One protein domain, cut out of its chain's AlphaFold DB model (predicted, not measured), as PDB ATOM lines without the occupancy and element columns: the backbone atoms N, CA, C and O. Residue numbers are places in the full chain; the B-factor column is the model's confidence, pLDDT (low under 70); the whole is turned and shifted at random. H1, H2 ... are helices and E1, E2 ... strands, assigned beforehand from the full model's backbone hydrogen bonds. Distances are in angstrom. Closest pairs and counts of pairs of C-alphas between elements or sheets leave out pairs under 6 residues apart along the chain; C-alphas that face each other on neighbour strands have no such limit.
ATOM      1  N   PRO A 278     109.700 255.708 293.029       40.66
ATOM      2  CA  PRO A 278     110.660 256.629 293.597       40.66
ATOM      3  C   PRO A 278     111.172 255.961 294.865       40.66
ATOM      4  O   PRO A 278     110.379 255.435 295.653       40.66
ATOM      5  N   ASP A 279     112.481 255.970 295.061       37.56
ATOM      6  CA  ASP A 279     113.056 255.623 296.350       37.56
ATOM      7  C   ASP A 279     112.369 256.505 297.415       37.56
ATOM      8  O   ASP A 279     112.520 257.725 297.420       37.56
ATOM      9  N   ASN A 280     111.551 255.882 298.270       43.53
ATOM     10  CA  ASN A 280     110.862 256.481 299.423       43.53
ATOM     11  C   ASN A 280     109.659 257.417 299.168       43.53
ATOM     12  O   ASN A 280     109.503 258.403 299.888       43.53
ATOM     13  N   VAL A 281     108.750 257.113 298.234       47.88
ATOM     14  CA  VAL A 281     107.417 257.763 298.237       47.88
ATOM     15  C   VAL A 281     106.371 256.850 298.875       47.88
ATOM     16  O   VAL A 281     106.016 255.802 298.339       47.88
ATOM     17  N   LEU A 282     105.883 257.278 300.042       57.69
ATOM     18  CA  LEU A 282     104.720 256.731 300.739       57.69
ATOM     19  C   LEU A 282     103.487 256.779 299.821       57.69
ATOM     20  O   LEU A 282     103.019 257.857 299.458       57.69
ATOM     21  N   LEU A 283     102.948 255.616 299.450       69.25
ATOM     22  CA  LEU A 283     101.706 255.530 298.684       69.25
ATOM     23  C   LEU A 283     100.523 255.735 299.638       69.25
ATOM     24  O   LEU A 283     100.297 254.912 300.525       69.25
ATOM     25  N   MET A 284      99.767 256.817 299.464       70.94
ATOM     26  CA  MET A 284      98.531 257.029 300.220       70.94
ATOM     27  C   MET A 284      97.427 256.103 299.695       70.94
ATOM     28  O   MET A 284      97.214 256.024 298.485       70.94
ATOM     29  N   CYS A 285      96.702 255.417 300.581       81.38
ATOM     30  CA  CYS A 285      95.476 254.714 300.194       81.38
ATOM     31  C   CYS A 285      94.303 255.693 300.154       81.38
ATOM     32  O   CYS A 285      94.056 256.418 301.114       81.38
ATOM     33  N   SER A 286      93.521 255.649 299.076       71.50
ATOM     34  CA  SER A 286      92.196 256.271 299.014       71.50
ATOM     35  C   SER A 286      91.136 255.170 299.104       71.50
ATOM     36  O   SER A 286      91.231 254.167 298.399       71.50
ATOM     37  N   ASN A 287      90.148 255.319 299.992       77.81
ATOM     38  CA  ASN A 287      89.068 254.342 300.214       77.81
ATOM     39  C   ASN A 287      89.543 252.909 300.545       77.81
ATOM     40  O   ASN A 287      88.966 251.940 300.057       77.81
ATOM     41  N   ASN A 288      90.598 252.761 301.358       72.31
ATOM     42  CA  ASN A 288      91.203 251.467 301.723       72.31
ATOM     43  C   ASN A 288      91.727 250.631 300.539       72.31
ATOM     44  O   ASN A 288      92.023 249.447 300.706       72.31
ATOM     45  N   LEU A 289      91.870 251.222 299.349       78.62
ATOM     46  CA  LEU A 289      92.405 250.533 298.181       78.62
ATOM     47  C   LEU A 289      93.930 250.640 298.168       78.62
ATOM     48  O   LEU A 289      94.494 251.726 298.029       78.62
ATOM     49  N   CYS A 290      94.578 249.487 298.286       87.38
ATOM     50  CA  CYS A 290      96.010 249.299 298.108       87.38
ATOM     51  C   CYS A 290      96.272 248.204 297.062       87.38
ATOM     52  O   CYS A 290      95.390 247.380 296.802       87.38
ATOM     53  N   PRO A 291      97.471 248.168 296.450       80.19
ATOM     54  CA  PRO A 291      97.930 247.013 295.684       80.19
ATOM     55  C   PRO A 291      97.751 245.697 296.467       80.19
ATOM     56  O   PRO A 291      97.841 245.700 297.690       80.19
ATOM     57  N   PRO A 292      97.567 244.545 295.798       71.31
ATOM     58  CA  PRO A 292      97.221 243.275 296.452       71.31
ATOM     59  C   PRO A 292      98.263 242.742 297.455       71.31
ATOM     60  O   PRO A 292      97.971 241.815 298.202       71.31
ATOM     61  N   SER A 293      99.471 243.307 297.487       76.06
ATOM     62  CA  SER A 293     100.525 242.974 298.454       76.06
ATOM     63  C   SER A 293     100.606 243.938 299.644       76.06
ATOM     64  O   SER A 293     101.527 243.830 300.453       76.06
ATOM     65  N   SER A 294      99.702 244.910 299.747       83.31
ATOM     66  CA  SER A 294      99.713 245.915 300.805       83.31
ATOM     67  C   SER A 294      98.351 246.093 301.462       83.31
ATOM     68  O   SER A 294      97.301 245.873 300.866       83.31
ATOM     69  N   THR A 295      98.381 246.491 302.729       83.12
ATOM     70  CA  THR A 295      97.205 246.852 303.520       83.12
ATOM     71  C   THR A 295      97.241 248.343 303.825       83.12
ATOM     72  O   THR A 295      98.314 248.929 303.943       83.12
ATOM     73  N   CYS A 296      96.076 248.973 303.944       86.31
ATOM     74  CA  CYS A 296      95.979 250.378 304.320       86.31
ATOM     75  C   CYS A 296      96.104 250.505 305.846       86.31
ATOM     76  O   CYS A 296      95.285 249.951 306.578       86.31
ATOM     77  N   VAL A 297      97.122 251.216 306.335       79.88
ATOM     78  CA  VAL A 297      97.303 251.550 307.757       79.88
ATOM     79  C   VAL A 297      97.508 253.055 307.858       79.88
ATOM     80  O   VAL A 297      98.420 253.599 307.242       79.88
ATOM     81  N   ASN A 298      96.649 253.740 308.618       74.06
ATOM     82  CA  ASN A 298      96.707 255.194 308.828       74.06
ATOM     83  C   ASN A 298      96.836 256.010 307.522       74.06
ATOM     84  O   ASN A 298      97.635 256.937 307.451       74.06
ATOM     85  N   ASN A 299      96.047 255.667 306.496       81.00
ATOM     86  CA  ASN A 299      96.046 256.276 305.152       81.00
ATOM     87  C   ASN A 299      97.275 255.989 304.276       81.00
ATOM     88  O   ASN A 299      97.386 256.563 303.192       81.00
ATOM     89  N   PHE A 300      98.147 255.059 304.668       80.75
ATOM     90  CA  PHE A 300      99.276 254.620 303.848       80.75
ATOM     91  C   PHE A 300      99.173 253.141 303.493       80.75
ATOM     92  O   PHE A 300      98.818 252.304 304.322       80.75
ATOM     93  N   CYS A 301      99.508 252.805 302.251       82.25
ATOM     94  CA  CYS A 301      99.638 251.423 301.825       82.25
ATOM     95  C   CYS A 301     100.964 250.852 302.316       82.25
ATOM     96  O   CYS A 301     102.031 251.254 301.853       82.25
ATOM     97  N   VAL A 302     100.883 249.872 303.207       85.31
ATOM     98  CA  VAL A 302     102.038 249.191 303.785       85.31
ATOM     99  C   VAL A 302     102.122 247.761 303.308       85.31
ATOM    100  O   VAL A 302     101.120 247.050 303.273       85.31
ATOM    101  N   ASN A 303     103.322 247.334 302.930       82.50
ATOM    102  CA  ASN A 303     103.561 245.956 302.535       82.50
ATOM    103  C   ASN A 303     103.382 245.034 303.751       82.50
ATOM    104  O   ASN A 303     103.910 245.307 304.826       82.50
ATOM    105  N   LEU A 304     102.634 243.942 303.575       80.00
ATOM    106  CA  LEU A 304     102.394 242.957 304.635       80.00
ATOM    107  C   LEU A 304     103.656 242.157 304.987       80.00
ATOM    108  O   LEU A 304     103.736 241.602 306.078       80.00
ATOM    109  N   MET A 305     104.625 242.102 304.069       87.44
ATOM    110  CA  MET A 305     105.876 241.366 304.222       87.44
ATOM    111  C   MET A 305     107.051 242.337 304.281       87.44
ATOM    112  O   MET A 305     107.288 243.093 303.337       87.44
ATOM    113  N   CYS A 306     107.825 242.267 305.358       93.31
ATOM    114  CA  CYS A 306     109.041 243.055 305.534       93.31
ATOM    115  C   CYS A 306     110.250 242.164 305.843       93.31
ATOM    116  O   CYS A 306     110.133 241.072 306.405       93.31
ATOM    117  N   ARG A 307     111.440 242.627 305.461       91.38
ATOM    118  CA  ARG A 307     112.737 242.064 305.865       91.38
ATOM    119  C   ARG A 307     113.435 242.957 306.882       91.38
ATOM    120  O   ARG A 307     114.216 242.457 307.686       91.38
ATOM    121  N   ASN A 308     113.176 244.258 306.837       89.00
ATOM    122  CA  ASN A 308     113.678 245.250 307.780       89.00
ATOM    123  C   ASN A 308     112.687 246.426 307.906       89.00
ATOM    124  O   ASN A 308     111.705 246.497 307.170       89.00
ATOM    125  N   ASP A 309     112.943 247.342 308.844       87.75
ATOM    126  CA  ASP A 309     112.056 248.479 309.145       87.75
ATOM    127  C   ASP A 309     111.831 249.418 307.941       87.75
ATOM    128  O   ASP A 309     110.778 250.045 307.842       87.75
ATOM    129  N   TYR A 310     112.763 249.477 306.980       81.38
ATOM    130  CA  TYR A 310     112.622 250.321 305.786       81.38
ATOM    131  C   TYR A 310     111.549 249.808 304.822       81.38
ATOM    132  O   TYR A 310     110.919 250.602 304.125       81.38
ATOM    133  N   ASP A 311     111.282 248.498 304.814       86.25
ATOM    134  CA  ASP A 311     110.230 247.910 303.978       86.25
ATOM    135  C   ASP A 311     108.820 248.333 304.431       86.25
ATOM    136  O   ASP A 311     107.862 248.238 303.663       86.25
ATOM    137  N   CYS A 312     108.690 248.824 305.670       89.06
ATOM    138  CA  CYS A 312     107.424 249.252 306.254       89.06
ATOM    139  C   CYS A 312     107.010 250.671 305.854       89.06
ATOM    140  O   CYS A 312     105.926 251.104 306.229       89.06
ATOM    141  N   GLY A 313     107.837 251.415 305.112       77.56
ATOM    142  CA  GLY A 313     107.483 252.706 304.508       77.56
ATOM    143  C   GLY A 313     107.184 253.864 305.474       77.56
ATOM    144  O   GLY A 313     107.213 255.009 305.041       77.56
ATOM    145  N   SER A 314     106.940 253.611 306.763       80.19
ATOM    146  CA  SER A 314     106.573 254.601 307.780       80.19
ATOM    147  C   SER A 314     107.524 254.539 308.982       80.19
ATOM    148  O   SER A 314     107.780 253.444 309.487       80.19
ATOM    149  N   PRO A 315     107.999 255.685 309.512       75.12
ATOM    150  CA  PRO A 315     108.904 255.723 310.666       75.12
ATOM    151  C   PRO A 315     108.255 255.258 311.981       75.12
ATOM    152  O   PRO A 315     108.961 254.977 312.945       75.12
ATOM    153  N   GLN A 316     106.923 255.165 312.038       80.94
ATOM    154  CA  GLN A 316     106.186 254.675 313.213       80.94
ATOM    155  C   GLN A 316     105.983 253.152 313.206       80.94
ATOM    156  O   GLN A 316     105.363 252.600 314.119       80.94
ATOM    157  N   MET A 317     106.468 252.464 312.168       85.69
ATOM    158  CA  MET A 317     106.279 251.033 311.980       85.69
ATOM    159  C   MET A 317     107.606 250.282 312.072       85.69
ATOM    160  O   MET A 317     108.636 250.762 311.607       85.69
ATOM    161  N   ARG A 318     107.579 249.090 312.673       89.75
ATOM    162  CA  ARG A 318     108.731 248.184 312.750       89.75
ATOM    163  C   ARG A 318     108.435 246.851 312.107       89.75
ATOM    164  O   ARG A 318     107.333 246.324 312.245       89.75
ATOM    165  N   CYS A 319     109.451 246.281 311.480       95.06
ATOM    166  CA  CYS A 319     109.401 244.932 310.969       95.06
ATOM    167  C   CYS A 319     109.654 243.931 312.098       95.06
ATOM    168  O   CYS A 319     110.780 243.767 312.568       95.06
ATOM    169  N   ILE A 320     108.604 243.235 312.531       91.62
ATOM    170  CA  ILE A 320     108.689 242.180 313.540       91.62
ATOM    171  C   ILE A 320     108.132 240.892 312.946       91.62
ATOM    172  O   ILE A 320     106.988 240.844 312.511       91.62
ATOM    173  N   GLN A 321     108.958 239.840 312.928       92.62
ATOM    174  CA  GLN A 321     108.586 238.524 312.384       92.62
ATOM    175  C   GLN A 321     108.021 238.603 310.953       92.62
ATOM    176  O   GLN A 321     107.036 237.953 310.620       92.62
ATOM    177  N   SER A 322     108.653 239.423 310.108       92.81
ATOM    178  CA  SER A 322     108.232 239.687 308.727       92.81
ATOM    179  C   SER A 322     106.886 240.391 308.555       92.81
ATOM    180  O   SER A 322     106.443 240.532 307.420       92.81
ATOM    181  N   ALA A 323     106.285 240.906 309.628       87.69
ATOM    182  CA  ALA A 323     105.116 241.770 309.578       87.69
ATOM    183  C   ALA A 323     105.469 243.184 310.053       87.69
ATOM    184  O   ALA A 323     106.197 243.369 311.031       87.69
ATOM    185  N   CYS A 324     104.934 244.198 309.381       91.06
ATOM    186  CA  CYS A 324     105.073 245.569 309.844       91.06
ATOM    187  C   CYS A 324     104.031 245.883 310.921       91.06
ATOM    188  O   CYS A 324     102.831 245.853 310.651       91.06
ATOM    189  N   ILE A 325     104.483 246.218 312.128       89.50
ATOM    190  CA  ILE A 325     103.622 246.586 313.255       89.50
ATOM    191  C   ILE A 325     103.772 248.069 313.599       89.50
ATOM    192  O   ILE A 325     104.866 248.620 313.498       89.50
ATOM    193  N   VAL A 326     102.688 248.716 314.026       87.44
ATOM    194  CA  VAL A 326     102.716 250.099 314.530       87.44
ATOM    195  C   VAL A 326     103.194 250.084 315.979       87.44
ATOM    196  O   VAL A 326     102.646 249.355 316.807       87.44
ATOM    197  N   LEU A 327     104.197 250.897 316.307       83.75
ATOM    198  CA  LEU A 327     104.595 251.123 317.695       83.75
ATOM    199  C   LEU A 327     103.644 252.150 318.318       83.75
ATOM    200  O   LEU A 327     103.949 253.337 318.396       83.75
ATOM    201  N   SER A 328     102.458 251.704 318.725       66.44
ATOM    202  CA  SER A 328     101.524 252.551 319.464       66.44
ATOM    203  C   SER A 328     102.113 252.889 320.835       66.44
ATOM    204  O   SER A 328     102.370 251.999 321.648       66.44
TER     205      SER A 328
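This is residues 278 to 328 of the 426 residues of an uncharacterized protein of Cylicostephanus goldi (UniProt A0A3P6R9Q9). There is little regular structure here: after an unnamed stretch, residues 278 to 293, come two small hairpins, E1-E2 and E3-E4, with the short helix H1 packed close to E3. The printed part has 51 residues, 20 in named elements, mostly strand, ordered E1, E2, H1, E3, E4; each hairpin is an antiparallel two-strand sheet. It is compact, radius of gyration of the C-alphas 10.1 A, spans 27 by 24 by 20 A.

Look first at E1, residues 294 to 297, and E2, residues 300 to 303, a hairpin with N 295 and O 302 within hydrogen-bond range at 2.8 A. H1, residues 309 to 312, is too short for an O i to N i+4 pair; its closest C-alphas to E2 are Cys 312 and Val 302, 5.9 A. In the hairpin of E3, residues 317 to 320, and E4, residues 323 to 326, find N 318 and O 325 at 2.9 A. The closest C-alphas of H1 and E3 are Asp 309 and Cys 319, 4.8 A. E1 is apart from H1, E3 and E4.

Find C-alpha 294 at (99.713, 245.915, 300.805), where E1 begins, 9.3 A long; E2 spans 9.8 A, H1 5.5 A, E3 9.3 A. E4, 10.0 A, ends at C-alpha 326, (102.716, 250.099, 314.530).

The farthest C-alphas, Asn 287 and Gln 321, are 27.9 A apart. The printed part has no cut, and its four links are tight. Model confidence is under 70 at residues 278 to 283 and 328.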